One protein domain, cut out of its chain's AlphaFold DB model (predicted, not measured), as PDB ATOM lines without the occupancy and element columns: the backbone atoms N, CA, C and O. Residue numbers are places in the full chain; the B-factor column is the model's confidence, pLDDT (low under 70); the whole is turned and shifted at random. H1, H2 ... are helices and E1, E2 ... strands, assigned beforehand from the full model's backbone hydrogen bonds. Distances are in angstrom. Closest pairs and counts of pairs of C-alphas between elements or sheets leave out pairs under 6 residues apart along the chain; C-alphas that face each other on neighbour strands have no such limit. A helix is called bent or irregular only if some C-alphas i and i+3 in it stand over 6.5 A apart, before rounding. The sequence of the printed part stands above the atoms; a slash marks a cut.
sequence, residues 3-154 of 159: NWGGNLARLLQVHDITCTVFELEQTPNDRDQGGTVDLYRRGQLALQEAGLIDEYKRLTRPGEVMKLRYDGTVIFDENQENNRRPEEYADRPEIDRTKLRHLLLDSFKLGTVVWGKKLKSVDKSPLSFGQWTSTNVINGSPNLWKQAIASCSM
ATOM      1  N   ASN A   3      46.583 -33.651  29.498       56.56
ATOM      2  CA  ASN A   3      45.864 -32.389  29.292       56.56
ATOM      3  C   ASN A   3      44.693 -32.498  28.291       56.56
ATOM      4  O   ASN A   3      43.605 -32.005  28.571       56.56
ATOM      5  N   TRP A   4      44.874 -33.183  27.155       57.59
ATOM      6  CA  TRP A   4      43.812 -33.313  26.141       57.59
ATOM      7  C   TRP A   4      43.001 -34.605  26.279       57.59
ATOM      8  O   TRP A   4      41.775 -34.568  26.222       57.59
ATOM      9  N   GLY A   5      43.669 -35.738  26.520       64.94
ATOM     10  CA  GLY A   5      42.990 -37.026  26.702       64.94
ATOM     11  C   GLY A   5      42.087 -37.059  27.938       64.94
ATOM     12  O   GLY A   5      41.038 -37.695  27.909       64.94
ATOM     13  N   GLY A   6      42.452 -36.330  28.999       75.56
ATOM     14  CA  GLY A   6      41.653 -36.283  30.216       75.56
ATOM     15  C   GLY A   6      40.344 -35.508  30.057       75.56
ATOM     16  O   GLY A   6      39.308 -35.954  30.540       75.56
ATOM     17  N   ASN A   7      40.362 -34.404  29.308       81.12
ATOM     18  CA  ASN A   7      39.145 -33.650  28.996       81.12
ATOM     19  C   ASN A   7      38.125 -34.504  28.235       81.12
ATOM     20  O   ASN A   7      36.954 -34.538  28.600       81.12
ATOM     21  N   LEU A   8      38.577 -35.250  27.222       83.81
ATOM     22  CA  LEU A   8      37.703 -36.155  26.476       83.81
ATOM     23  C   LEU A   8      37.108 -37.244  27.379       83.81
ATOM     24  O   LEU A   8      35.907 -37.484  27.327       83.81
ATOM     25  N   ALA A   9      37.924 -37.880  28.222       86.56
ATOM     26  CA  ALA A   9      37.442 -38.903  29.148       86.56
ATOM     27  C   ALA A   9      36.373 -38.358  30.108       86.56
ATOM     28  O   ALA A   9      35.352 -39.007  30.324       86.56
ATOM     29  N   ARG A  10      36.563 -37.139  30.633       90.00
ATOM     30  CA  ARG A  10      35.557 -36.494  31.484       90.00
ATOM     31  C   ARG A  10      34.266 -36.223  30.718       90.00
ATOM     32  O   ARG A  10      33.199 -36.558  31.222       90.00
ATOM     33  N   LEU A  11      34.358 -35.662  29.513       88.62
ATOM     34  CA  LEU A  11      33.191 -35.386  28.670       88.62
ATOM     35  C   LEU A  11      32.382 -36.656  28.396       88.62
ATOM     36  O   LEU A  11      31.170 -36.668  28.572       88.62
ATOM     37  N   LEU A  12      33.053 -37.754  28.049       88.69
ATOM     38  CA  LEU A  12      32.396 -39.044  27.842       88.69
ATOM     39  C   LEU A  12      31.651 -39.511  29.098       88.69
ATOM     40  O   LEU A  12      30.510 -39.946  28.995       88.69
ATOM     41  N   GLN A  13      32.249 -39.357  30.283       89.25
ATOM     42  CA  GLN A  13      31.597 -39.721  31.543       89.25
ATOM     43  C   GLN A  13      30.407 -38.837  31.911       89.25
ATOM     44  O   GLN A  13      29.476 -39.346  32.529       89.25
ATOM     45  N   VAL A  14      30.439 -37.547  31.560       91.50
ATOM     46  CA  VAL A  14      29.301 -36.626  31.726       91.50
ATOM     47  C   VAL A  14      28.124 -37.042  30.839       91.50
ATOM     48  O   VAL A  14      26.978 -36.853  31.228       91.50
ATOM     49  N   HIS A  15      28.398 -37.674  29.695       88.75
ATOM     50  CA  HIS A  15      27.391 -38.248  28.798       88.75
ATOM     51  C   HIS A  15      27.146 -39.752  29.023       88.75
ATOM     52  O   HIS A  15      26.671 -40.435  28.119       88.75
ATOM     53  N   ASP A  16      27.501 -40.288  30.197       88.94
ATOM     54  CA  ASP A  16      27.316 -41.697  30.583       88.94
ATOM     55  C   ASP A  16      27.973 -42.742  29.659       88.94
ATOM     56  O   ASP A  16      27.702 -43.943  29.740       88.94
ATOM     57  N   ILE A  17      28.941 -42.324  28.843       84.69
ATOM     58  CA  ILE A  17      29.739 -43.219  28.008       84.69
ATOM     59  C   ILE A  17      30.892 -43.778  28.842       84.69
ATOM     60  O   ILE A  17      31.731 -43.051  29.382       84.69
ATOM     61  N   THR A  18      30.968 -45.106  28.922       83.12
ATOM     62  CA  THR A  18      32.058 -45.780  29.634       83.12
ATOM     63  C   THR A  18      33.353 -45.671  28.838       83.12
ATOM     64  O   THR A  18      33.430 -46.116  27.689       83.12
ATOM     65  N   CYS A  19      34.391 -45.129  29.476       82.88
ATOM     66  CA  CYS A  19      35.730 -45.042  28.911       82.88
ATOM     67  C   CYS A  19      36.810 -45.479  29.905       82.88
ATOM     68  O   CYS A  19      36.679 -45.286  31.113       82.88
ATOM     69  N   THR A  20      37.909 -46.022  29.388       85.81
ATOM     70  CA  THR A  20      39.135 -46.301  30.154       85.81
ATOM     71  C   THR A  20      40.294 -45.518  29.562       85.81
ATOM     72  O   THR A  20      40.492 -45.571  28.350       85.81
ATOM     73  N   VAL A  21      41.060 -44.826  30.405       85.31
ATOM     74  CA  VAL A  21      42.261 -44.075  30.028       85.31
ATOM     75  C   VAL A  21      43.497 -44.881  30.402       85.31
ATOM     76  O   VAL A  21      43.734 -45.158  31.575       85.31
ATOM     77  N   PHE A  22      44.319 -45.218  29.415       84.81
ATOM     78  CA  PHE A  22      45.632 -45.821  29.654       84.81
ATOM     79  C   PHE A  22      46.711 -44.739  29.728       84.81
ATOM     80  O   PHE A  22      46.855 -43.953  28.791       84.81
ATOM     81  N   GLU A  23      47.481 -44.703  30.817       82.62
ATOM     82  CA  GLU A  23      48.614 -43.783  30.982       82.62
ATOM     83  C   GLU A  23      49.898 -44.562  31.291       82.62
ATOM     84  O   GLU A  23      49.888 -45.569  31.999       82.62
ATOM     85  N   LEU A  24      51.012 -44.086  30.729       83.50
ATOM     86  CA  LEU A  24      52.325 -44.726  30.825       83.50
ATOM     87  C   LEU A  24      52.947 -44.568  32.214       83.50
ATOM     88  O   LEU A  24      53.691 -45.438  32.657       83.50
ATOM     89  N   GLU A  25      52.683 -43.434  32.860       83.56
ATOM     90  CA  GLU A  25      53.185 -43.105  34.195       83.56
ATOM     91  C   GLU A  25      52.663 -44.116  35.228       83.56
ATOM     92  O   GLU A  25      51.565 -44.652  35.076       83.56
ATOM     93  N   GLN A  26      53.451 -44.405  36.264       84.50
ATOM     94  CA  GLN A  26      53.083 -45.399  37.280       84.50
ATOM     95  C   GLN A  26      52.095 -44.842  38.304       84.50
ATOM     96  O   GLN A  26      51.318 -45.588  38.897       84.50
ATOM     97  N   THR A  27      52.130 -43.528  38.521       81.56
ATOM     98  CA  THR A  27      51.285 -42.848  39.501       81.56
ATOM     99  C   THR A  27      50.841 -41.470  38.994       81.56
ATOM    100  O   THR A  27      51.460 -40.902  38.087       81.56
ATOM    101  N   PRO A  28      49.800 -40.870  39.602       77.25
ATOM    102  CA  PRO A  28      49.388 -39.498  39.309       77.25
ATOM    103  C   PRO A  28      50.514 -38.460  39.402       77.25
ATOM    104  O   PRO A  28      50.485 -37.497  38.633       77.25
ATOM    105  N   ASN A  29      51.495 -38.687  40.284       79.19
ATOM    106  CA  ASN A  29      52.551 -37.741  40.663       79.19
ATOM    107  C   ASN A  29      53.944 -38.138  40.135       79.19
ATOM    108  O   ASN A  29      54.946 -37.575  40.561       79.19
ATOM    109  N   ASP A  30      54.020 -39.107  39.218       71.50
ATOM    110  CA  ASP A  30      55.279 -39.706  38.741       71.50
ATOM    111  C   ASP A  30      56.177 -38.719  37.966       71.50
ATOM    112  O   ASP A  30      57.389 -38.892  37.861       71.50
ATOM    113  N   ARG A  31      55.585 -37.656  37.408       68.69
ATOM    114  CA  ARG A  31      56.318 -36.562  36.766       68.69
ATOM    115  C   ARG A  31      55.921 -35.229  37.352       68.69
ATOM    116  O   ARG A  31      54.745 -34.873  37.342       68.69
ATOM    117  N   ASP A  32      56.941 -34.441  37.648       63.97
ATOM    118  CA  ASP A  32      56.790 -33.003  37.744       63.97
ATOM    119  C   ASP A  32      56.545 -32.467  36.323       63.97
ATOM    120  O   ASP A  32      57.426 -32.508  35.453       63.97
ATOM    121  N   GLN A  33      55.295 -32.108  36.007       62.97
ATOM    122  CA  GLN A  33      54.930 -31.715  34.640       62.97
ATOM    123  C   GLN A  33      55.300 -30.271  34.298       62.97
ATOM    124  O   GLN A  33      55.209 -29.938  33.118       62.97
ATOM    125  N   GLY A  34      55.815 -29.504  35.268       70.88
ATOM    126  CA  GLY A  34      56.606 -28.284  35.106       70.88
ATOM    127  C   GLY A  34      55.981 -27.162  34.267       70.88
ATOM    128  O   GLY A  34      55.632 -27.331  33.096       70.88
ATOM    129  N   GLY A  35      55.950 -25.956  34.828       82.81
ATOM    130  CA  GLY A  35      55.521 -24.745  34.130       82.81
ATOM    131  C   GLY A  35      54.021 -24.693  33.842       82.81
ATOM    132  O   GLY A  35      53.233 -25.540  34.271       82.81
ATOM    133  N   THR A  36      53.622 -23.669  33.096       85.31
ATOM    134  CA  THR A  36      52.217 -23.400  32.797       85.31
ATOM    135  C   THR A  36      51.819 -23.720  31.371       85.31
ATOM    136  O   THR A  36      52.636 -23.953  30.473       85.31
ATOM    137  N   VAL A  37      50.511 -23.824  31.189       86.94
ATOM    138  CA  VAL A  37      49.857 -23.862  29.892       86.94
ATOM    139  C   VAL A  37      48.774 -22.796  29.882       86.94
ATOM    140  O   VAL A  37      48.045 -22.641  30.862       86.94
ATOM    141  N   ASP A  38      48.680 -22.068  28.783       85.12
ATOM    142  CA  ASP A  38      47.565 -21.189  28.490       85.12
ATOM    143  C   ASP A  38      46.463 -21.981  27.773       85.12
ATOM    144  O   ASP A  38      46.723 -22.771  26.861       85.12
ATOM    145  N   LEU A  39      45.208 -21.805  28.186       84.00
ATOM    146  CA  LEU A  39      44.072 -22.414  27.491       84.00
ATOM    147  C   LEU A  39      43.319 -21.354  26.702       84.00
ATOM    148  O   LEU A  39      42.684 -20.452  27.247       84.00
ATOM    149  N   TYR A  40      43.356 -21.514  25.383       83.75
ATOM    150  CA  TYR A  40      42.543 -20.714  24.481       83.75
ATOM    151  C   TYR A  40      41.052 -21.054  24.622       83.75
ATOM    152  O   TYR A  40      40.699 -22.151  25.062       83.75
ATOM    153  N   ARG A  41      40.172 -20.154  24.165       82.88
ATOM    154  CA  ARG A  41      38.704 -20.228  24.306       82.88
ATOM    155  C   ARG A  41      38.098 -21.617  24.072       82.88
ATOM    156  O   ARG A  41      37.251 -22.058  24.836       82.88
ATOM    157  N   ARG A  42      38.551 -22.347  23.046       82.88
ATOM    158  CA  ARG A  42      38.062 -23.711  22.754       82.88
ATOM    159  C   ARG A  42      38.368 -24.723  23.866       82.88
ATOM    160  O   ARG A  42      37.541 -25.582  24.139       82.88
ATOM    161  N   GLY A  43      39.527 -24.618  24.512       84.69
ATOM    162  CA  GLY A  43      39.880 -25.459  25.657       84.69
ATOM    163  C   GLY A  43      39.051 -25.125  26.897       84.69
ATOM    164  O   GLY A  43      38.622 -26.029  27.606       84.69
ATOM    165  N   GLN A  44      38.755 -23.842  27.114       89.44
ATOM    166  CA  GLN A  44      37.869 -23.414  28.199       89.44
ATOM    167  C   GLN A  44      36.429 -23.904  27.987       89.44
ATOM    168  O   GLN A  44      35.815 -24.396  28.927       89.44
ATOM    169  N   LEU A  45      35.920 -23.861  26.749       90.12
ATOM    170  CA  LEU A  45      34.614 -24.438  26.406       90.12
ATOM    171  C   LEU A  45      34.567 -25.945  26.691       90.12
ATOM    172  O   LEU A  45      33.604 -26.421  27.274       90.12
ATOM    173  N   ALA A  46      35.623 -26.697  26.365       88.19
ATOM    174  CA  ALA A  46      35.674 -28.123  26.695       88.19
ATOM    175  C   ALA A  46      35.613 -28.375  28.215       88.19
ATOM    176  O   ALA A  46      34.931 -29.294  28.655       88.19
ATOM    177  N   LEU A  47      36.278 -27.537  29.020       91.38
ATOM    178  CA  LEU A  47      36.197 -27.601  30.483       91.38
ATOM    179  C   LEU A  47      34.818 -27.191  31.013       91.38
ATOM    180  O   LEU A  47      34.381 -27.716  32.033       91.38
ATOM    181  N   GLN A  48      34.128 -26.278  30.333       92.75
ATOM    182  CA  GLN A  48      32.750 -25.908  30.649       92.75
ATOM    183  C   GLN A  48      31.793 -27.075  30.412       92.75
ATOM    184  O   GLN A  48      31.077 -27.450  31.335       92.75
ATOM    185  N   GLU A  49      31.847 -27.702  29.238       91.75
ATOM    186  CA  GLU A  49      31.046 -28.893  28.922       91.75
ATOM    187  C   GLU A  49      31.386 -30.077  29.851       91.75
ATOM    188  O   GLU A  49      30.526 -30.871  30.220       91.75
ATOM    189  N   ALA A  50      32.637 -30.170  30.312       90.19
ATOM    190  CA  ALA A  50      33.079 -31.168  31.286       90.19
ATOM    191  C   ALA A  50      32.626 -30.880  32.738       90.19
ATOM    192  O   ALA A  50      32.856 -31.711  33.629       90.19
ATOM    193  N   GLY A  51      32.019 -29.714  32.993       93.56
ATOM    194  CA  GLY A  51      31.592 -29.260  34.321       93.56
ATOM    195  C   GLY A  51      32.741 -28.833  35.244       93.56
ATOM    196  O   GLY A  51      32.602 -28.899  36.461       93.56
ATOM    197  N   LEU A  52      33.889 -28.436  34.688       95.44
ATOM    198  CA  LEU A  52      35.126 -28.122  35.420       95.44
ATOM    199  C   LEU A  52      35.524 -26.641  35.369       95.44
ATOM    200  O   LEU A  52      36.534 -26.258  35.961       95.44
ATOM    201  N   ILE A  53      34.758 -25.796  34.670       93.62
ATOM    202  CA  ILE A  53      35.143 -24.401  34.407       93.62
ATOM    203  C   ILE A  53      35.327 -23.561  35.678       93.62
ATOM    204  O   ILE A  53      36.225 -22.722  35.724       93.62
ATOM    205  N   ASP A  54      34.530 -23.792  36.719       94.62
ATOM    206  CA  ASP A  54      34.600 -22.986  37.941       94.62
ATOM    207  C   ASP A  54      35.856 -23.290  38.760       94.62
ATOM    208  O   ASP A  54      36.520 -22.373  39.238       94.62
ATOM    209  N   GLU A  55      36.216 -24.569  38.895       94.94
ATOM    210  CA  GLU A  55      37.470 -24.966  39.546       94.94
ATOM    211  C   GLU A  55      38.672 -24.555  38.693       94.94
ATOM    212  O   GLU A  55      39.645 -24.016  39.213       94.94
ATOM    213  N   TYR A  56      38.575 -24.690  37.369       93.19
ATOM    214  CA  TYR A  56      39.589 -24.178  36.454       93.19
ATOM    215  C   TYR A  56      39.871 -22.685  36.685       93.19
ATOM    216  O   TYR A  56      41.026 -22.314  36.881       93.19
ATOM    217  N   LYS A  57      38.833 -21.840  36.745       91.94
ATOM    218  CA  LYS A  57      38.969 -20.396  37.009       91.94
ATOM    219  C   LYS A  57      39.583 -20.079  38.376       91.94
ATOM    220  O   LYS A  57      40.235 -19.051  38.511       91.94
ATOM    221  N   ARG A  58      39.398 -20.941  39.386       94.00
ATOM    222  CA  ARG A  58      40.050 -20.795  40.704       94.00
ATOM    223  C   ARG A  58      41.544 -21.106  40.664       94.00
ATOM    224  O   ARG A  58      42.306 -20.564  41.460       94.00
ATOM    225  N   LEU A  59      41.962 -21.997  39.766       92.38
ATOM    226  CA  LEU A  59      43.344 -22.470  39.667       92.38
ATOM    227  C   LEU A  59      44.193 -21.669  38.674       92.38
ATOM    228  O   LEU A  59      45.419 -21.836  38.664       92.38
ATOM    229  N   THR A  60      43.565 -20.838  37.844       91.50
ATOM    230  CA  THR A  60      44.240 -20.056  36.811       91.50
ATOM    231  C   THR A  60      44.678 -18.682  37.286       91.50
ATOM    232  O   THR A  60      44.235 -18.156  38.305       91.50
ATOM    233  N   ARG A  61      45.575 -18.087  36.505       87.06
ATOM    234  CA  ARG A  61      46.005 -16.698  36.629       87.06
ATOM    235  C   ARG A  61      45.947 -16.014  35.262       87.06
ATOM    236  O   ARG A  61      46.038 -16.713  34.248       87.06
ATOM    237  N   PRO A  62      45.813 -14.679  35.203       79.44
ATOM    238  CA  PRO A  62      46.002 -13.944  33.960       79.44
ATOM    239  C   PRO A  62      47.345 -14.320  33.323       79.44
ATOM    240  O   PRO A  62      48.356 -14.429  34.017       79.44
ATOM    241  N   GLY A  63      47.337 -14.589  32.018       70.25
ATOM    242  CA  GLY A  63      48.573 -14.751  31.264       70.25
ATOM    243  C   GLY A  63      49.156 -13.377  30.971       70.25
ATOM    244  O   GLY A  63      48.473 -12.549  30.371       70.25
ATOM    245  N   GLU A  64      50.399 -13.146  31.378       71.25
ATOM    246  CA  GLU A  64      51.154 -11.930  31.067       71.25
ATOM    247  C   GLU A  64      52.386 -12.320  30.254       71.25
ATOM    248  O   GLU A  64      53.018 -13.346  30.523       71.25
ATOM    249  N   VAL A  65      52.757 -11.514  29.257       73.06
ATOM    250  CA  VAL A  65      54.034 -11.689  28.559       73.06
ATOM    251  C   VAL A  65      54.908 -10.459  28.661       73.06
ATOM    252  O   VAL A  65      54.537  -9.350  28.284       73.06
ATOM    253  N   MET A  66      56.141 -10.730  29.078       75.50
ATOM    254  CA  MET A  66      57.267  -9.819  29.020       75.50
ATOM    255  C   MET A  66      58.341 -10.433  28.120       75.50
ATOM    256  O   MET A  66      58.721 -11.595  28.288       75.50
ATOM    257  N   LYS A  67      58.835  -9.667  27.145       78.75
ATOM    258  CA  LYS A  67      59.980 -10.050  26.310       78.75
ATOM    259  C   LYS A  67      61.170  -9.186  26.680       78.75
ATOM    260  O   LYS A  67      61.108  -7.961  26.593       78.75
ATOM    261  N   LEU A  68      62.264  -9.843  27.038       85.81
ATOM    262  CA  LEU A  68      63.533  -9.216  27.379       85.81
ATOM    263  C   LEU A  68      64.535  -9.453  26.249       85.81
ATOM    264  O   LEU A  68      64.550 -10.515  25.620       85.81
ATOM    265  N   ARG A  69      65.393  -8.470  25.995       86.62
ATOM    266  CA  ARG A  69      66.623  -8.665  25.229       86.62
ATOM    267  C   ARG A  69      67.629  -9.412  26.110       86.62
ATOM    268  O   ARG A  69      67.496  -9.447  27.329       86.62
ATOM    269  N   TYR A  70      68.654  -9.993  25.489       89.12
ATOM    270  CA  TYR A  70      69.735 -10.694  26.191       89.12
ATOM    271  C   TYR A  70      70.434  -9.846  27.275       89.12
ATOM    272  O   TYR A  70      70.999 -10.410  28.204       89.12
ATOM    273  N   ASP A  71      70.396  -8.515  27.160       91.25
ATOM    274  CA  ASP A  71      70.980  -7.558  28.109       91.25
ATOM    275  C   ASP A  71      70.021  -7.170  29.254       91.25
ATOM    276  O   ASP A  71      70.344  -6.304  30.064       91.25
ATOM    277  N   GLY A  72      68.842  -7.797  29.332       86.94
ATOM    278  CA  GLY A  72      67.821  -7.503  30.338       86.94
ATOM    279  C   GLY A  72      66.916  -6.318  29.995       86.94
ATOM    280  O   GLY A  72      66.014  -6.005  30.769       86.94
ATOM    281  N   THR A  73      67.093  -5.674  28.837       89.81
ATOM    282  CA  THR A  73      66.198  -4.594  28.400       89.81
ATOM    283  C   THR A  73      64.818  -5.151  28.059       89.81
ATOM    284  O   THR A  73      64.694  -6.039  27.211       89.81
ATOM    285  N   VAL A  74      63.765  -4.602  28.665       87.12
ATOM    286  CA  VAL A  74      62.371  -4.908  28.310       87.12
ATOM    287  C   VAL A  74      62.083  -4.382  26.906       87.12
ATOM    288  O   VAL A  74      62.118  -3.180  26.665       87.12
ATOM    289  N   ILE A  75      61.818  -5.291  25.967       86.06
ATOM    290  CA  ILE A  75      61.455  -4.959  24.580       86.06
ATOM    291  C   ILE A  75      59.934  -4.934  24.403       86.06
ATOM    292  O   ILE A  75      59.423  -4.295  23.489       86.06
ATOM    293  N   PHE A  76      59.213  -5.670  25.248       81.00
ATOM    294  CA  PHE A  76      57.760  -5.733  25.228       81.00
ATOM    295  C   PHE A  76      57.242  -6.134  26.605       81.00
ATOM    296  O   PHE A  76      57.784  -7.056  27.216       81.00
ATOM    297  N   ASP A  77      56.201  -5.456  27.062       82.06
ATOM    298  CA  ASP A  77      55.541  -5.711  28.337       82.06
ATOM    299  C   ASP A  77      54.051  -5.405  28.185       82.06
ATOM    300  O   ASP A  77      53.675  -4.257  27.935       82.06
ATOM    301  N   GLU A  78      53.221  -6.442  28.299       73.19
ATOM    302  CA  GLU A  78      51.761  -6.352  28.155       73.19
ATOM    303  C   GLU A  78      51.092  -5.580  29.298       73.19
ATOM    304  O   GLU A  78      49.950  -5.142  29.144       73.19
ATOM    305  N   ASN A  79      51.805  -5.355  30.407       73.56
ATOM    306  CA  ASN A  79      51.321  -4.541  31.519       73.56
ATOM    307  C   ASN A  79      51.391  -3.031  31.224       73.56
ATOM    308  O   ASN A  79      50.835  -2.232  31.979       73.56
ATOM    309  N   GLN A  80      52.034  -2.614  30.125       77.88
ATOM    310  CA  GLN A  80      52.054  -1.215  29.691       77.88
ATOM    311  C   GLN A  80      50.808  -0.868  28.862       77.88
ATOM    312  O   GLN A  80      50.420  -1.602  27.955       77.88
ATOM    313  N   GLU A  81      50.210   0.297  29.134       68.00
ATOM    314  CA  GLU A  81      48.903   0.735  28.608       68.00
ATOM    315  C   GLU A  81      48.774   0.660  27.072       68.00
ATOM    316  O   GLU A  81      47.712   0.311  26.557       68.00
ATOM    317  N   ASN A  82      49.873   0.878  26.341       73.31
ATOM    318  CA  ASN A  82      49.907   0.882  24.872       73.31
ATOM    319  C   ASN A  82      50.381  -0.437  24.233       73.31
ATOM    320  O   ASN A  82      50.471  -0.520  23.012       73.31
ATOM    321  N   ASN A  83      50.682  -1.464  25.034       73.38
ATOM    322  CA  ASN A  83      51.268  -2.731  24.575       73.38
ATOM    323  C   ASN A  83      50.341  -3.930  24.815       73.38
ATOM    324  O   ASN A  83      50.793  -5.071  24.934       73.38
ATOM    325  N   ARG A  84      49.029  -3.688  24.872       69.94
ATOM    326  CA  ARG A  84      48.049  -4.764  25.012       69.94
ATOM    327  C   ARG A  84      48.085  -5.693  23.806       69.94
ATOM    328  O   ARG A  84      48.249  -5.272  22.660       69.94
ATOM    329  N   ARG A  85      47.874  -6.978  24.076       70.44
ATOM    330  CA  ARG A  85      47.661  -7.971  23.027       70.44
ATOM    331  C   ARG A  85      46.457  -7.613  22.160       70.44
ATOM    332  O   ARG A  85      45.475  -7.087  22.685       70.44
ATOM    333  N   PRO A  86      46.484  -7.993  20.870       71.31
ATOM    334  CA  PRO A  86      45.268  -8.054  20.071       71.31
ATOM    335  C   PRO A  86      44.185  -8.853  20.808       71.31
ATOM    336  O   PRO A  86      44.499  -9.866  21.437       71.31
ATOM    337  N   GLU A  87      42.923  -8.435  20.707       70.44
ATOM    338  CA  GLU A  87      41.799  -9.089  21.399       70.44
ATOM    339  C   GLU A  87      41.685 -10.589  21.085       70.44
ATOM    340  O   GLU A  87      41.302 -11.376  21.944       70.44
ATOM    341  N   GLU A  88      42.102 -11.025  19.893       66.56
ATOM    342  CA  GLU A  88      42.157 -12.447  19.514       66.56
ATOM    343  C   GLU A  88      43.132 -13.293  20.360       66.56
ATOM    344  O   GLU A  88      43.034 -14.523  20.402       66.56
ATOM    345  N   TYR A  89      44.070 -12.650  21.056       65.06
ATOM    346  CA  TYR A  89      44.972 -13.277  22.023       65.06
ATOM    347  C   TYR A  89      44.682 -12.857  23.467       65.06
ATOM    348  O   TYR A  89      45.414 -13.285  24.366       65.06
ATOM    349  N   ALA A  90      43.646 -12.045  23.690       64.75
ATOM    350  CA  ALA A  90      43.128 -11.767  25.018       64.75
ATOM    351  C   ALA A  90      42.451 -13.026  25.593       64.75
ATOM    352  O   ALA A  90      42.072 -13.939  24.861       64.75
ATOM    353  N   ASP A  91      42.335 -13.084  26.920       75.38
ATOM    354  CA  ASP A  91      41.676 -14.178  27.649       75.38
ATOM    355  C   ASP A  91      42.328 -15.564  27.460       75.38
ATOM    356  O   ASP A  91      41.720 -16.559  27.053       75.38
ATOM    357  N   ARG A  92      43.625 -15.621  27.774       81.88
ATOM    358  CA  ARG A  92      44.417 -16.855  27.824       81.88
ATOM    359  C   ARG A  92      44.942 -17.115  29.238       81.88
ATOM    360  O   ARG A  92      46.138 -16.953  29.477       81.88
ATOM    361  N   PRO A  93      44.059 -17.471  30.186       86.56
ATOM    362  CA  PRO A  93      44.461 -17.787  31.543       86.56
ATOM    363  C   PRO A  93      45.487 -18.921  31.563       86.56
ATOM    364  O   PRO A  93      45.312 -19.970  30.931       86.56
ATOM    365  N   GLU A  94      46.555 -18.705  32.318       88.88
ATOM    366  CA  GLU A  94      47.575 -19.705  32.574       88.88
ATOM    367  C   GLU A  94      47.175 -20.590  33.749       88.88
ATOM    368  O   GLU A  94      46.730 -20.111  34.791       88.88
ATOM    369  N   ILE A  95      47.411 -21.890  33.610       89.94
ATOM    370  CA  ILE A  95      47.295 -22.867  34.691       89.94
ATOM    371  C   ILE A  95      48.567 -23.709  34.767       89.94
ATOM    372  O   ILE A  95      49.185 -24.033  33.750       89.94
ATOM    373  N   ASP A  96      48.964 -24.075  35.981       89.12
ATOM    374  CA  ASP A  96      50.022 -25.061  36.198       89.12
ATOM    375  C   ASP A  96      49.603 -26.432  35.651       89.12
ATOM    376  O   ASP A  96      48.470 -26.879  35.846       89.12
ATOM    377  N   ARG A  97      50.509 -27.106  34.936       86.62
ATOM    378  CA  ARG A  97      50.185 -28.392  34.297       86.62
ATOM    379  C   ARG A  97      49.838 -29.475  35.313       86.62
ATOM    380  O   ARG A  97      48.970 -30.297  35.026       86.62
ATOM    381  N   THR A  98      50.473 -29.468  36.483       86.50
ATOM    382  CA  THR A  98      50.166 -30.395  37.576       86.50
ATOM    383  C   THR A  98      48.786 -30.090  38.154       86.50
ATOM    384  O   THR A  98      47.978 -31.007  38.280       86.50
ATOM    385  N   LYS A  99      48.446 -28.811  38.371       90.19
ATOM    386  CA  LYS A  99      47.091 -28.406  38.795       90.19
ATOM    387  C   LYS A  99      46.011 -28.810  37.790       90.19
ATOM    388  O   LYS A  99      45.008 -29.398  38.178       90.19
ATOM    389  N   LEU A 100      46.219 -28.538  36.499       89.56
ATOM    390  CA  LEU A 100      45.276 -28.930  35.443       89.56
ATOM    391  C   LEU A 100      45.106 -30.451  35.378       89.56
ATOM    392  O   LEU A 100      44.006 -30.957  35.168       89.56
ATOM    393  N   ARG A 101      46.198 -31.193  35.554       87.69
ATOM    394  CA  ARG A 101      46.165 -32.652  35.592       87.69
ATOM    395  C   ARG A 101      45.365 -33.166  36.787       87.69
ATOM    396  O   ARG A 101      44.550 -34.059  36.585       87.69
ATOM    397  N   HIS A 102      45.600 -32.642  37.990       89.56
ATOM    398  CA  HIS A 102      44.852 -33.031  39.191       89.56
ATOM    399  C   HIS A 102      43.367 -32.709  39.040       89.56
ATOM    400  O   HIS A 102      42.559 -33.615  39.189       89.56
ATOM    401  N   LEU A 103      43.021 -31.508  38.561       92.56
ATOM    402  CA  LEU A 103      41.643 -31.134  38.224       92.56
ATOM    403  C   LEU A 103      40.944 -32.182  37.337       92.56
ATOM    404  O   LEU A 103      39.801 -32.558  37.588       92.56
ATOM    405  N   LEU A 104      41.627 -32.666  36.295       90.94
ATOM    406  CA  LEU A 104      41.073 -33.688  35.406       90.94
ATOM    407  C   LEU A 104      40.980 -35.059  36.081       90.94
ATOM    408  O   LEU A 104      39.955 -35.724  35.959       90.94
ATOM    409  N   LEU A 105      42.026 -35.491  36.786       90.50
ATOM    410  CA  LEU A 105      42.058 -36.798  37.448       90.50
ATOM    411  C   LEU A 105      41.000 -36.916  38.547       90.50
ATOM    412  O   LEU A 105      40.306 -37.929  38.604       90.50
ATOM    413  N   ASP A 106      40.837 -35.870  39.353       92.56
ATOM    414  CA  ASP A 106      39.870 -35.814  40.452       92.56
ATOM    415  C   ASP A 106      38.422 -35.810  39.940       92.56
ATOM    416  O   ASP A 106      37.492 -36.173  40.659       92.56
ATOM    417  N   SER A 107      38.219 -35.451  38.668       92.88
ATOM    418  CA  SER A 107      36.905 -35.471  38.021       92.88
ATOM    419  C   SER A 107      36.461 -36.856  37.537       92.88
ATOM    420  O   SER A 107      35.302 -37.026  37.145       92.88
ATOM    421  N   PHE A 108      37.351 -37.849  37.508       91.50
ATOM    422  CA  PHE A 108      37.027 -39.165  36.965       91.50
ATOM    423  C   PHE A 108      36.355 -40.082  37.983       91.50
ATOM    424  O   PHE A 108      36.675 -40.086  39.169       91.50
ATOM    425  N   LYS A 109      35.476 -40.960  37.489       91.31
ATOM    426  CA  LYS A 109      35.004 -42.119  38.263       91.31
ATOM    427  C   LYS A 109      36.200 -42.996  38.681       91.31
ATOM    428  O   LYS A 109      37.183 -43.127  37.942       91.31
ATOM    429  N   LEU A 110      36.121 -43.636  39.847       89.44
ATOM    430  CA  LEU A 110      37.175 -44.541  40.319       89.44
ATOM    431  C   LEU A 110      37.433 -45.661  39.294       89.44
ATOM    432  O   LEU A 110      36.496 -46.231  38.741       89.44
ATOM    433  N   GLY A 111      38.706 -45.967  39.030       88.12
ATOM    434  CA  GLY A 111      39.102 -47.012  38.075       88.12
ATOM    435  C   GLY A 111      39.109 -46.586  36.602       88.12
ATOM    436  O   GLY A 111      39.453 -47.394  35.747       88.12
ATOM    437  N   THR A 112      38.794 -45.323  36.291       90.06
ATOM    438  CA  THR A 112      38.852 -44.802  34.909       90.06
ATOM    439  C   THR A 112      40.259 -44.857  34.323       90.06
ATOM    440  O   THR A 112      40.418 -45.109  33.130       90.06
ATOM    441  N   VAL A 113      41.281 -44.598  35.143       89.38
ATOM    442  CA  VAL A 113      42.678 -44.545  34.698       89.38
ATOM    443  C   VAL A 113      43.397 -45.829  35.078       89.38
ATOM    444  O   VAL A 113      43.421 -46.218  36.245       89.38
ATOM    445  N   VAL A 114      44.033 -46.451  34.090       88.50
ATOM    446  CA  VAL A 114      44.919 -47.598  34.270       88.50
ATOM    447  C   VAL A 114      46.356 -47.144  34.019       88.50
ATOM    448  O   VAL A 114      46.734 -46.804  32.895       88.50
ATOM    449  N   TRP A 115      47.140 -47.137  35.093       88.12
ATOM    450  CA  TRP A 115      48.524 -46.664  35.143       88.12
ATOM    451  C   TRP A 115      49.537 -47.715  34.665       88.12
ATOM    452  O   TRP A 115      49.240 -48.912  34.604       88.12
ATOM    453  N   GLY A 116      50.754 -47.270  34.340       85.00
ATOM    454  CA  GLY A 116      51.868 -48.124  33.921       85.00
ATOM    455  C   GLY A 116      51.680 -48.768  32.543       85.00
ATOM    456  O   GLY A 116      52.342 -49.757  32.213       85.00
ATOM    457  N   LYS A 117      50.755 -48.251  31.731       82.75
ATOM    458  CA  LYS A 117      50.314 -48.844  30.468       82.75
ATOM    459  C   LYS A 117      50.823 -48.051  29.273       82.75
ATOM    460  O   LYS A 117      50.416 -46.918  29.030       82.75
ATOM    461  N   LYS A 118      51.695 -48.679  28.476       78.56
ATOM    462  CA  LYS A 118      52.142 -48.133  27.188       78.56
ATOM    463  C   LYS A 118      51.307 -48.717  26.061       78.56
ATOM    464  O   LYS A 118      51.302 -49.935  25.868       78.56
ATOM    465  N   LEU A 119      50.676 -47.851  25.276       74.81
ATOM    466  CA  LEU A 119      50.080 -48.261  24.015       74.81
ATOM    467  C   LEU A 119      51.174 -48.662  23.011       74.81
ATOM    468  O   LEU A 119      52.091 -47.879  22.760       74.81
ATOM    469  N   LYS A 120      51.054 -49.852  22.411       76.06
ATOM    470  CA  LYS A 120      51.904 -50.275  21.284       76.06
ATOM    471  C   LYS A 120      51.203 -50.235  19.933       76.06
ATOM    472  O   LYS A 120      51.817 -49.820  18.957       76.06
ATOM    473  N   SER A 121      49.960 -50.701  19.866       71.44
ATOM    474  CA  SER A 121      49.190 -50.776  18.623       71.44
ATOM    475  C   SER A 121      47.698 -50.612  18.892       71.44
ATOM    476  O   SER A 121      47.214 -50.895  19.993       71.44
ATOM    477  N   VAL A 122      46.986 -50.149  17.868       70.81
ATOM    478  CA  VAL A 122      45.526 -50.071  17.830       70.81
ATOM    479  C   VAL A 122      45.078 -50.846  16.610       70.81
ATOM    480  O   VAL A 122      45.430 -50.471  15.494       70.81
ATOM    481  N   ASP A 123      44.291 -51.891  16.829       65.44
ATOM    482  CA  ASP A 123      43.689 -52.656  15.747       65.44
ATOM    483  C   ASP A 123      42.181 -52.384  15.710       65.44
ATOM    484  O   ASP A 123      41.537 -52.118  16.734       65.44
ATOM    485  N   LYS A 124      41.603 -52.413  14.505       58.59
ATOM    486  CA  LYS A 124      40.147 -52.321  14.347       58.59
ATOM    487  C   LYS A 124      39.514 -53.557  14.976       58.59
ATOM    488  O   LYS A 124      39.915 -54.675  14.656       58.59
ATOM    489  N   SER A 125      38.517 -53.358  15.835       56.22
ATOM    490  CA  SER A 125      37.764 -54.483  16.379       56.22
ATOM    491  C   SER A 125      36.973 -55.159  15.253       56.22
ATOM    492  O   SER A 125      36.253 -54.468  14.527       56.22
ATOM    493  N   PRO A 126      37.047 -56.492  15.105       54.12
ATOM    494  CA  PRO A 126      36.199 -57.216  14.163       54.12
ATOM    495  C   PRO A 126      34.741 -57.334  14.643       54.12
ATOM    496  O   PRO A 126      33.896 -57.810  13.892       54.12
ATOM    497  N   LEU A 127      34.434 -56.922  15.883       52.25
ATOM    498  CA  LEU A 127      33.158 -57.205  16.552       52.25
ATOM    499  C   LEU A 127      32.110 -56.080  16.459       52.25
ATOM    500  O   LEU A 127      30.968 -56.318  16.838       52.25
ATOM    501  N   SER A 128      32.442 -54.878  15.967       50.47
ATOM    502  CA  SER A 128      31.458 -53.831  15.610       50.47
ATOM    503  C   SER A 128      32.106 -52.600  14.957       50.47
ATOM    504  O   SER A 128      33.279 -52.294  15.179       50.47
ATOM    505  N   PHE A 129      31.326 -51.855  14.165       42.59
ATOM    506  CA  PHE A 129      31.736 -50.566  13.600       42.59
ATOM    507  C   PHE A 129      31.878 -49.520  14.723       42.59
ATOM    508  O   PHE A 129      30.962 -49.339  15.518       42.59
ATOM    509  N   GLY A 130      33.022 -48.833  14.800       46.09
ATOM    510  CA  GLY A 130      33.263 -47.770  15.791       46.09
ATOM    511  C   GLY A 130      33.894 -48.214  17.118       46.09
ATOM    512  O   GLY A 130      34.241 -47.353  17.923       46.09
ATOM    513  N   GLN A 131      34.121 -49.513  17.339       46.88
ATOM    514  CA  GLN A 131      34.935 -49.989  18.461       46.88
ATOM    515  C   GLN A 131      36.396 -50.186  18.040       46.88
ATOM    516  O   GLN A 131      36.713 -50.910  17.095       46.88
ATOM    517  N   TRP A 132      37.305 -49.561  18.785       48.41
ATOM    518  CA  TRP A 132      38.744 -49.777  18.670       48.41
ATOM    519  C   TRP A 132      39.216 -50.552  19.895       48.41
ATOM    520  O   TRP A 132      39.015 -50.118  21.032       48.41
ATOM    521  N   THR A 133      39.841 -51.703  19.670       48.19
ATOM    522  CA  THR A 133      40.444 -52.509  20.734       48.19
ATOM    523  C   THR A 133      41.948 -52.276  20.729       48.19
ATOM    524  O   THR A 133      42.618 -52.514  19.725       48.19
ATOM    525  N   SER A 134      42.502 -51.805  21.847       51.91
ATOM    526  CA  SER A 134      43.953 -51.745  22.037       51.91
ATOM    527  C   SER A 134      44.464 -53.154  22.328       51.91
ATOM    528  O   SER A 134      44.371 -53.646  23.450       51.91
ATOM    529  N   THR A 135      44.968 -53.823  21.305       42.16
ATOM    530  CA  THR A 135      45.360 -55.240  21.331       42.16
ATOM    531  C   THR A 135      46.703 -55.472  22.018       42.16
ATOM    532  O   THR A 135      46.962 -56.578  22.472       42.16
ATOM    533  N   ASN A 136      47.542 -54.441  22.167       51.28
ATOM    534  CA  ASN A 136      48.841 -54.560  22.832       51.28
ATOM    535  C   ASN A 136      49.105 -53.386  23.777       51.28
ATOM    536  O   ASN A 136      49.737 -52.390  23.414       51.28
ATOM    537  N   VAL A 137      48.650 -53.527  25.019       52.91
ATOM    538  CA  VAL A 137      49.039 -52.652  26.125       52.91
ATOM    539  C   VAL A 137      50.008 -53.428  27.017       52.91
ATOM    540  O   VAL A 137      49.606 -54.353  27.718       52.91
ATOM    541  N   ILE A 138      51.297 -53.082  26.984       51.19
ATOM    542  CA  ILE A 138      52.304 -53.701  27.864       51.19
ATOM    543  C   ILE A 138      52.590 -52.819  29.080       51.19
ATOM    544  O   ILE A 138      52.378 -51.604  29.037       51.19
ATOM    545  N   ASN A 139      53.139 -53.421  30.136       50.31
ATOM    546  CA  ASN A 139      53.768 -52.669  31.222       50.31
ATOM    547  C   ASN A 139      54.973 -51.907  30.635       50.31
ATOM    548  O   ASN A 139      55.899 -52.520  30.100       50.31
ATOM    549  N   GLY A 140      54.905 -50.576  30.614       45.88
ATOM    550  CA  GLY A 140      55.861 -49.730  29.897       45.88
ATOM    551  C   GLY A 140      57.095 -49.352  30.720       45.88
ATOM    552  O   GLY A 140      56.970 -48.948  31.869       45.88
ATOM    553  N   SER A 141      58.279 -49.421  30.101       42.44
ATOM    554  CA  SER A 141      59.514 -48.753  30.555       42.44
ATOM    555  C   SER A 141      59.576 -47.315  29.979       42.44
ATOM    556  O   SER A 141      59.011 -47.097  28.897       42.44
ATOM    557  N   PRO A 142      60.221 -46.326  30.643       49.53
ATOM    558  CA  PRO A 142      59.939 -44.880  30.509       49.53
ATOM    559  C   PRO A 142      60.264 -44.214  29.160       49.53
ATOM    560  O   PRO A 142      60.033 -43.015  28.980       49.53
ATOM    561  N   ASN A 143      60.802 -44.949  28.191       33.91
ATOM    562  CA  ASN A 143      61.473 -44.343  27.048       33.91
ATOM    563  C   ASN A 143      60.513 -44.204  25.847       33.91
ATOM    564  O   ASN A 143      60.193 -45.170  25.153       33.91
ATOM    565  N   LEU A 144      60.067 -42.958  25.653       35.97
ATOM    566  CA  LEU A 144      59.564 -42.283  24.443       35.97
ATOM    567  C   LEU A 144      58.286 -42.778  23.721       35.97
ATOM    568  O   LEU A 144      58.048 -43.968  23.513       35.97
ATOM    569  N   TRP A 145      57.533 -41.755  23.283       30.64
ATOM    570  CA  TRP A 145      56.255 -41.683  22.551       30.64
ATOM    571  C   TRP A 145      55.016 -42.121  23.339       30.64
ATOM    572  O   TRP A 145      54.864 -43.269  23.750       30.64
ATOM    573  N   LYS A 146      54.154 -41.132  23.594       42.06
ATOM    574  CA  LYS A 146      53.013 -41.189  24.505       42.06
ATOM    575  C   LYS A 146      51.732 -41.100  23.665       42.06
ATOM    576  O   LYS A 146      51.585 -40.178  22.867       42.06
ATOM    577  N   GLN A 147      50.829 -42.054  23.845       38.81
ATOM    578  CA  GLN A 147      49.454 -42.002  23.357       38.81
ATOM    579  C   GLN A 147      48.586 -42.511  24.504       38.81
ATOM    580  O   GLN A 147      48.676 -43.681  24.871       38.81
ATOM    581  N   ALA A 148      47.812 -41.613  25.111       41.88
ATOM    582  CA  ALA A 148      46.727 -42.010  25.992       41.88
ATOM    583  C   ALA A 148      45.554 -42.413  25.097       41.88
ATOM    584  O   ALA A 148      45.148 -41.636  24.231       41.88
ATOM    585  N   ILE A 149      45.040 -43.626  25.274       48.28
ATOM    586  CA  ILE A 149      43.817 -44.063  24.602       48.28
ATOM    587  C   ILE A 149      42.691 -44.026  25.610       48.28
ATOM    588  O   ILE A 149      42.797 -44.643  26.666       48.28
ATOM    589  N   ALA A 150      41.621 -43.329  25.240       45.69
ATOM    590  CA  ALA A 150      40.292 -43.623  25.733       45.69
ATOM    591  C   ALA A 150      39.751 -44.785  24.889       45.69
ATOM    592  O   ALA A 150      39.501 -44.614  23.696       45.69
ATOM    593  N   SER A 151      39.637 -45.984  25.462       50.06
ATOM    594  CA  SER A 151      38.802 -47.017  24.840       50.06
ATOM    595  C   SER A 151      37.383 -46.758  25.308       50.06
ATOM    596  O   SER A 151      37.148 -46.688  26.515       50.06
ATOM    597  N   CYS A 152      36.468 -46.562  24.364       45.09
ATOM    598  CA  CYS A 152      35.065 -46.294  24.644       45.09
ATOM    599  C   CYS A 152      34.240 -47.489  24.185       45.09
ATOM    600  O   CYS A 152      34.352 -47.921  23.036       45.09
ATOM    601  N   SER A 153      33.392 -48.005  25.069       43.88
ATOM    602  CA  SER A 153      32.342 -48.939  24.680       43.88
ATOM    603  C   SER A 153      31.029 -48.174  24.721       43.88
ATOM    604  O   SER A 153      30.498 -47.903  25.794       43.88
ATOM    605  N   MET A 154      30.532 -47.781  23.547       37.53
ATOM    606  CA  MET A 154      29.145 -47.351  23.411       37.53
ATOM    607  C   MET A 154      28.287 -48.613  23.488       37.53
ATOM    608  O   MET A 154      28.182 -49.353  22.510       37.53
TER     609      MET A 154
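Overview. This is residues 3 to 154 of the 159 residues of an uncharacterized protein of Rhinocladiella mackenziei CBS 650.93 (UniProt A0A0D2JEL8). What does one see first? A long, loose domain has a cluster of four short helices, H1 to H4, in its middle and small two-stranded pieces about it. The hairpin of E3 and E4 makes one far end; the bent hairpin of E6 and E7, with the pair E1 and E8 between it and H1, makes the other, and the short pair E2 and E5 lies beside H3 and H4. What is it made of? The 152 printed residues hold four named helices and eight named strands, in the order H1 E1 E2 H2 H3 E3 E4 E5 H4 E6 E7 E8; the class is mixed, helices and strands, and the four sheets, E1 - E8, E2 - E5, E3 - E4 and E6 - E7, are antiparallel. It is loose, with a radius of gyration of the C-alphas of 19.2 A and spans of 61 by 34 by 26 A.

Along the chain. Where does the first half run? H1, residues 3 to 14, begins at C-alpha 3 (45.864, -32.389, 29.292) and is 17.3 A long. Then come E1, residues 18 to 22, E2, 36 to 38, H2, 41 to 49, H3, 53 to 59, E3, 66 to 68, and E4, 74 to 77. And the rest? E5, residues 94 to 96, is followed by H4, 97 to 106, 14.1 A; E6, 117 to 124, 19.4 A, bends by 64 degrees at residue 120, and E7, 132 to 139, 19.8 A, by 50 degrees at residue 135. E8, residues 150 to 153, ends at C-alpha 153 (32.342, -48.939, 24.680).

Arrangement. How do the helices meet? H1 touches H4 at a shallow tilt of 20 degrees, the same way, closest at the C-alphas of Gly 6 and Leu 104, 5.8 A; with residues 7 to 11 alone it touches H2, closest at those of Leu 11 and Glu 49, 6.8 A. H3 touches H4 at a steep tilt of 45 degrees, opposite ways, closest at the C-alphas of Leu 59 and Lys 99, 7.1 A; H1 and H3 are apart. Every O i to N i+4 pair is within hydrogen-bond range in H2, H3 and H4, and 7 of 8 in H1. Which strands pair? Within hydrogen-bond range are N 20 and O 151 of E1 and E8, 3.0 A, N 37 and O 95 of E2 and E5, 2.9 A, N 67 and O 76 of E3 and E4, 2.8 A, and N 120 and O 136 of E6 and E7, 3.0 A.

Size, cuts and confidence. How large is it? The two C-alphas farthest apart, those of Asp 71 and Leu 127, are 63.5 A apart. Which links are long? Those from E1 to E2 and from E4 to E5; the printed part has no cut. Where is confidence low? Mean pLDDT of the printed part is 75.3, and 43 residues are under 70, among them 123 to 154.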